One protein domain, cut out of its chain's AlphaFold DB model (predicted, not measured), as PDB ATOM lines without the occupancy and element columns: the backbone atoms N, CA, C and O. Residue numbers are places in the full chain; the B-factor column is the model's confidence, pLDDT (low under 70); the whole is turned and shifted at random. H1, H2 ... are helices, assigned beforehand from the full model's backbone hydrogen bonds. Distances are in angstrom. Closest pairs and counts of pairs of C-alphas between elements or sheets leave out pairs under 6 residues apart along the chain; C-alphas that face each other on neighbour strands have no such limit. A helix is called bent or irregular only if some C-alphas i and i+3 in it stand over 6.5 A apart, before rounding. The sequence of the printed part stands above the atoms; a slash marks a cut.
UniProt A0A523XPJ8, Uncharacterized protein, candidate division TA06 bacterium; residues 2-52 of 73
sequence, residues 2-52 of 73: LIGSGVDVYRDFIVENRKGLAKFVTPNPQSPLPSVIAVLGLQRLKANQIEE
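Overview. This is residues 2 to 52 of the 73 residues of an uncharacterized protein of candidate division TA06 bacterium (UniProt A0A523XPJ8). An extended rod has helix H1 toward one end and helix H2 toward the other, with a long link that folds back beside H1 before it reaches H2. The printed part has 51 residues, with two named helices, H1 then H2, and no named strand; its class is all helix. The radius of gyration of the C-alphas is 15.3 A, and they span 42 by 20 by 19 A.

Along the chain. Find C-alpha 5 at (5.566, 27.329, -15.145); from there H1, residues 5 to 17, runs 18.5 A. It is irregular, with C-alphas 9 and 12 8.1 A apart. H2, residues 34 to 46, runs 18.3 A to C-alpha 46 at (-5.471, 5.871, 6.036).

Arrangement. H1 and H2 are apart, with no C-alpha of one within 8 A of the other. In H2 every O i to N i+4 pair is within hydrogen-bond range; in H1, 7 of 9 are.

Size, cuts and confidence. The C-alphas farthest apart, Glu 16 and Asn 48, are 42.4 A apart. Look at residues 18 to 33 for the long link. The printed part has no cut, and no printed residue is under 70 in pLDDT.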
ATOM      1  N   LEU A   2       0.134  17.792 -17.566       88.12
ATOM      2  CA  LEU A   2       1.248  18.726 -17.407       88.12
ATOM      3  C   LEU A   2       0.753  20.012 -16.731       88.12
ATOM      4  O   LEU A   2      -0.315  20.514 -17.096       88.12
ATOM      5  N   ILE A   3       1.525  20.501 -15.758       91.50
ATOM      6  CA  ILE A   3       1.244  21.680 -14.920       91.50
ATOM      7  C   ILE A   3       2.535  22.464 -14.634       91.50
ATOM      8  O   ILE A   3       3.630  21.958 -14.891       91.50
ATOM      9  N   GLY A   4       2.407  23.652 -14.044       90.38
ATOM     10  CA  GLY A   4       3.525  24.480 -13.596       90.38
ATOM     11  C   GLY A   4       4.074  25.408 -14.678       90.38
ATOM     12  O   GLY A   4       3.673  25.346 -15.842       90.38
ATOM     13  N   SER A   5       5.023  26.259 -14.292       90.12
ATOM     14  CA  SER A   5       5.566  27.329 -15.145       90.12
ATOM     15  C   SER A   5       6.272  26.813 -16.397       90.12
ATOM     16  O   SER A   5       6.228  27.444 -17.451       90.12
ATOM     17  N   GLY A   6       6.874  25.623 -16.321       89.75
ATOM     18  CA  GLY A   6       7.496  24.977 -17.475       89.75
ATOM     19  C   GLY A   6       6.505  24.704 -18.611       89.75
ATOM     20  O   GLY A   6       6.890  24.742 -19.777       89.75
ATOM     21  N   VAL A   7       5.220  24.484 -18.308       90.94
ATOM     22  CA  VAL A   7       4.196  24.338 -19.352       90.94
ATOM     23  C   VAL A   7       4.041  25.625 -20.140       90.94
ATOM     24  O   VAL A   7       3.921  25.547 -21.353       90.94
ATOM     25  N   ASP A   8       4.075  26.788 -19.497       89.06
ATOM     26  CA  ASP A   8       3.878  28.058 -20.201       89.06
ATOM     27  C   ASP A   8       5.044  28.361 -21.150       89.06
ATOM     28  O   ASP A   8       4.832  28.897 -22.232       89.06
ATOM     29  N   VAL A   9       6.260  27.947 -20.782       93.25
ATOM     30  CA  VAL A   9       7.469  28.131 -21.601       93.25
ATOM     31  C   VAL A   9       7.545  27.125 -22.752       93.25
ATOM     32  O   VAL A   9       7.943  27.477 -23.857       93.25
ATOM     33  N   TYR A  10       7.174  25.864 -22.511       92.56
ATOM     34  CA  TYR A  10       7.438  24.762 -23.445       92.56
ATOM     35  C   TYR A  10       6.183  24.171 -24.096       92.56
ATOM     36  O   TYR A  10       6.281  23.140 -24.765       92.56
ATOM     37  N   ARG A  11       4.998  24.775 -23.923       90.75
ATOM     38  CA  ARG A  11       3.723  24.238 -24.437       90.75
ATOM     39  C   ARG A  11       3.798  23.880 -25.915       90.75
ATOM     40  O   ARG A  11       3.451  22.752 -26.258       90.75
ATOM     41  N   ASP A  12       4.254  24.800 -26.757       92.62
ATOM     42  CA  ASP A  12       4.262  24.608 -28.212       92.62
ATOM     43  C   ASP A  12       5.189  23.460 -28.610       92.62
ATOM     44  O   ASP A  12       4.773  22.538 -29.310       92.62
ATOM     45  N   PHE A  13       6.398  23.436 -28.039       94.44
ATOM     46  CA  PHE A  13       7.345  22.338 -28.211       94.44
ATOM     47  C   PHE A  13       6.735  20.990 -27.797       94.44
ATOM     48  O   PHE A  13       6.858  19.994 -28.512       94.44
ATOM     49  N   ILE A  14       6.048  20.941 -26.655       92.44
ATOM     50  CA  ILE A  14       5.408  19.719 -26.159       92.44
ATOM     51  C   ILE A  14       4.277  19.281 -27.095       92.44
ATOM     52  O   ILE A  14       4.185  18.097 -27.414       92.44
ATOM     53  N   VAL A  15       3.419  20.203 -27.537       91.69
ATOM     54  CA  VAL A  15       2.310  19.910 -28.459       91.69
ATOM     55  C   VAL A  15       2.845  19.368 -29.782       91.69
ATOM     56  O   VAL A  15       2.321  18.375 -30.288       91.69
ATOM     57  N   GLU A  16       3.912  19.963 -30.310       93.25
ATOM     58  CA  GLU A  16       4.534  19.550 -31.565       93.25
ATOM     59  C   GLU A  16       5.204  18.172 -31.470       93.25
ATOM     60  O   GLU A  16       5.065  17.357 -32.382       93.25
ATOM     61  N   ASN A  17       5.873  17.870 -30.355       92.75
ATOM     62  CA  ASN A  17       6.651  16.636 -30.200       92.75
ATOM     63  C   ASN A  17       5.863  15.475 -29.571       92.75
ATOM     64  O   ASN A  17       6.288  14.322 -29.638       92.75
ATOM     65  N   ARG A  18       4.718  15.747 -28.936       86.31
ATOM     66  CA  ARG A  18       3.887  14.752 -28.228       86.31
ATOM     67  C   ARG A  18       2.431  14.774 -28.707       86.31
ATOM     68  O   ARG A  18       1.517  14.575 -27.899       86.31
ATOM     69  N   LYS A  19       2.223  15.021 -30.010       77.81
ATOM     70  CA  LYS A  19       0.912  15.146 -30.678       77.81
ATOM     71  C   LYS A  19      -0.056  14.041 -30.228       77.81
ATOM     72  O   LYS A  19       0.123  12.875 -30.559       77.81
ATOM     73  N   GLY A  20      -1.070  14.422 -29.447       79.25
ATOM     74  CA  GLY A  20      -2.147  13.543 -28.962       79.25
ATOM     75  C   GLY A  20      -1.954  12.930 -27.566       79.25
ATOM     76  O   GLY A  20      -2.930  12.489 -26.964       79.25
ATOM     77  N   LEU A  21      -0.738  12.942 -27.011       86.56
ATOM     78  CA  LEU A  21      -0.456  12.401 -25.669       86.56
ATOM     79  C   LEU A  21      -0.411  13.487 -24.588       86.56
ATOM     80  O   LEU A  21      -0.656  13.216 -23.408       86.56
ATOM     81  N   ALA A  22      -0.096  14.723 -24.977       88.81
ATOM     82  CA  ALA A  22      -0.013  15.840 -24.051       88.81
ATOM     83  C   ALA A  22      -1.411  16.264 -23.567       88.81
ATOM     84  O   ALA A  22      -2.248  16.724 -24.340       88.81
ATOM     85  N   LYS A  23      -1.650  16.131 -22.257       90.25
ATOM     86  CA  LYS A  23      -2.840  16.653 -21.570       90.25
ATOM     87  C   LYS A  23      -2.420  17.773 -20.630       90.25
ATOM     88  O   LYS A  23      -1.559  17.543 -19.780       90.25
ATOM     89  N   PHE A  24      -3.053  18.934 -20.741       88.81
ATOM     90  CA  PHE A  24      -2.760  20.123 -19.939       88.81
ATOM     91  C   PHE A  24      -3.941  20.464 -19.030       88.81
ATOM     92  O   PHE A  24      -5.089  20.227 -19.403       88.81
ATOM     93  N   VAL A  25      -3.661  21.025 -17.855       88.50
ATOM     94  CA  VAL A  25      -4.703  21.548 -16.954       88.50
ATOM     95  C   VAL A  25      -5.022  22.989 -17.323       88.50
ATOM     96  O   VAL A  25      -4.132  23.752 -17.701       88.50
ATOM     97  N   THR A  26      -6.295  23.369 -17.242       83.75
ATOM     98  CA  THR A  26      -6.740  24.753 -17.439       83.75
ATOM     99  C   THR A  26      -7.722  25.132 -16.327       83.75
ATOM    100  O   THR A  26      -8.723  24.434 -16.171       83.75
ATOM    101  N   PRO A  27      -7.452  26.201 -15.551       85.62
ATOM    102  CA  PRO A  27      -6.248  27.048 -15.602       85.62
ATOM    103  C   PRO A  27      -4.971  26.274 -15.215       85.62
ATOM    104  O   PRO A  27      -5.055  25.313 -14.457       85.62
ATOM    105  N   ASN A  28      -3.804  26.655 -15.758       87.25
ATOM    106  CA  ASN A  28      -2.519  26.019 -15.428       87.25
ATOM    107  C   ASN A  28      -2.107  26.401 -13.992       87.25
ATOM    108  O   ASN A  28      -1.790  27.571 -13.758       87.25
ATOM    109  N   PRO A  29      -2.117  25.472 -13.017       87.38
ATOM    110  CA  PRO A  29      -1.697  25.805 -11.668       87.38
ATOM    111  C   PRO A  29      -0.170  25.926 -11.625       87.38
ATOM    112  O   PRO A  29       0.550  24.986 -11.961       87.38
ATOM    113  N   GLN A  30       0.326  27.080 -11.177       87.00
ATOM    114  CA  GLN A  30       1.766  27.326 -11.010       87.00
ATOM    115  C   GLN A  30       2.368  26.571  -9.821       87.00
ATOM    116  O   GLN A  30       3.578  26.380  -9.732       87.00
ATOM    117  N   SER A  31       1.522  26.136  -8.891       86.31
ATOM    118  CA  SER A  31       1.916  25.384  -7.706       86.31
ATOM    119  C   SER A  31       0.864  24.324  -7.395       86.31
ATOM    120  O   SER A  31      -0.300  24.490  -7.779       86.31
ATOM    121  N   PRO A  32       1.233  23.235  -6.701       88.00
ATOM    122  CA  PRO A  32       0.262  22.258  -6.231       88.00
ATOM    123  C   PRO A  32      -0.826  22.927  -5.384       88.00
ATOM    124  O   PRO A  32      -0.536  23.771  -4.536       88.00
ATOM    125  N   LEU A  33      -2.083  22.536  -5.593       89.62
ATOM    126  CA  LEU A  33      -3.182  23.030  -4.768       89.62
ATOM    127  C   LEU A  33      -3.093  22.409  -3.362       89.62
ATOM    128  O   LEU A  33      -3.037  21.178  -3.260       89.62
ATOM    129  N   PRO A  34      -3.163  23.204  -2.275       93.00
ATOM    130  CA  PRO A  34      -3.106  22.674  -0.911       93.00
ATOM    131  C   PRO A  34      -4.191  21.635  -0.615       93.00
ATOM    132  O   PRO A  34      -3.944  20.659   0.088       93.00
ATOM    133  N   SER A  35      -5.381  21.797  -1.200       95.38
ATOM    134  CA  SER A  35      -6.481  20.837  -1.070       95.38
ATOM    135  C   SER A  35      -6.134  19.462  -1.646       95.38
ATOM    136  O   SER A  35      -6.468  18.445  -1.043       95.38
ATOM    137  N   VAL A  36      -5.424  19.416  -2.775       93.31
ATOM    138  CA  VAL A  36      -4.956  18.161  -3.381       93.31
ATOM    139  C   VAL A  36      -3.916  17.499  -2.480       93.31
ATOM    140  O   VAL A  36      -4.008  16.298  -2.238       93.31
ATOM    141  N   ILE A  37      -2.982  18.278  -1.921       95.12
ATOM    142  CA  ILE A  37      -1.990  17.769  -0.958       95.12
ATOM    143  C   ILE A  37      -2.686  17.174   0.271       95.12
ATOM    144  O   ILE A  37      -2.364  16.058   0.670       95.12
ATOM    145  N   ALA A  38      -3.671  17.873   0.841       97.75
ATOM    146  CA  ALA A  38      -4.411  17.398   2.008       97.75
ATOM    147  C   ALA A  38      -5.152  16.078   1.737       97.75
ATOM    148  O   ALA A  38      -5.113  15.165   2.562       97.75
ATOM    149  N   VAL A  39      -5.788  15.945   0.567       98.19
ATOM    150  CA  VAL A  39      -6.464  14.702   0.162       98.19
ATOM    151  C   VAL A  39      -5.466  13.553   0.018       98.19
ATOM    152  O   VAL A  39      -5.721  12.468   0.542       98.19
ATOM    153  N   LEU A  40      -4.323  13.784  -0.638       97.19
ATOM    154  CA  LEU A  40      -3.270  12.774  -0.782       97.19
ATOM    155  C   LEU A  40      -2.697  12.365   0.581       97.19
ATOM    156  O   LEU A  40      -2.571  11.175   0.858       97.19
ATOM    157  N   GLY A  41      -2.416  13.327   1.460       96.75
ATOM    158  CA  GLY A  41      -1.947  13.062   2.821       96.75
ATOM    159  C   GLY A  41      -2.937  12.212   3.618       96.75
ATOM    160  O   GLY A  41      -2.550  11.215   4.220       96.75
ATOM    161  N   LEU A  42      -4.234  12.536   3.552       98.19
ATOM    162  CA  LEU A  42      -5.282  11.752   4.209       98.19
ATOM    163  C   LEU A  42      -5.369  10.319   3.664       98.19
ATOM    164  O   LEU A  42      -5.588   9.384   4.433       98.19
ATOM    165  N   GLN A  43      -5.213  10.133   2.351       98.25
ATOM    166  CA  GLN A  43      -5.197   8.805   1.729       98.25
ATOM    167  C   GLN A  43      -4.006   7.971   2.211       98.25
ATOM    168  O   GLN A  43      -4.197   6.821   2.606       98.25
ATOM    169  N   ARG A  44      -2.802   8.555   2.242       97.62
ATOM    170  CA  ARG A  44      -1.583   7.890   2.732       97.62
ATOM    171  C   ARG A  44      -1.692   7.530   4.213       97.62
ATOM    172  O   ARG A  44      -1.419   6.394   4.589       97.62
ATOM    173  N   LEU A  45      -2.205   8.451   5.032       97.69
ATOM    174  CA  LEU A  45      -2.433   8.221   6.459       97.69
ATOM    175  C   LEU A  45      -3.395   7.049   6.702       97.69
ATOM    176  O   LEU A  45      -3.106   6.170   7.506       97.69
ATOM    177  N   LYS A  46      -4.513   6.990   5.963       98.19
ATOM    178  CA  LYS A  46      -5.471   5.871   6.036       98.19
ATOM    179  C   LYS A  46      -4.867   4.526   5.625       98.19
ATOM    180  O   LYS A  46      -5.343   3.494   6.082       98.19
ATOM    181  N   ALA A  47      -3.843   4.538   4.776       98.25
ATOM    182  CA  ALA A  47      -3.105   3.353   4.351       98.25
ATOM    183  C   ALA A  47      -1.916   3.009   5.274       98.25
ATOM    184  O   ALA A  47      -1.120   2.141   4.925       98.25
ATOM    185  N   ASN A  48      -1.776   3.684   6.423       97.31
ATOM    186  CA  ASN A  48      -0.640   3.552   7.341       97.31
ATOM    187  C   ASN A  48       0.727   3.815   6.667       97.31
ATOM    188  O   ASN A  48       1.742   3.237   7.046       97.31
ATOM    189  N   GLN A  49       0.745   4.681   5.647       96.81
ATOM    190  CA  GLN A  49       1.949   5.122   4.942       96.81
ATOM    191  C   GLN A  49       2.447   6.427   5.565       96.81
ATOM    192  O   GLN A  49       2.119   7.517   5.094       96.81
ATOM    193  N   ILE A  50       3.198   6.293   6.653       94.69
ATOM    194  CA  ILE A  50       3.784   7.400   7.410       94.69
ATOM    195  C   ILE A  50       5.302   7.325   7.232       94.69
ATOM    196  O   ILE A  50       5.871   6.237   7.272       94.69
ATOM    197  N   GLU A  51       5.931   8.471   6.997       93.62
ATOM    198  CA  GLU A  51       7.375   8.602   6.794       93.62
ATOM    199  C   GLU A  51       7.966   9.433   7.934       93.62
ATOM    200  O   GLU A  51       7.349  10.404   8.377       93.62
ATOM    201  N   GLU A  52       9.155   9.050   8.394       94.88
ATOM    202  CA  GLU A  52       9.955   9.867   9.309       94.88
ATOM    203  C   GLU A  52      10.573  11.031   8.532       94.88
ATOM    204  O   GLU A  52      10.926  10.885   7.356       94.88
TER     205      GLU A  52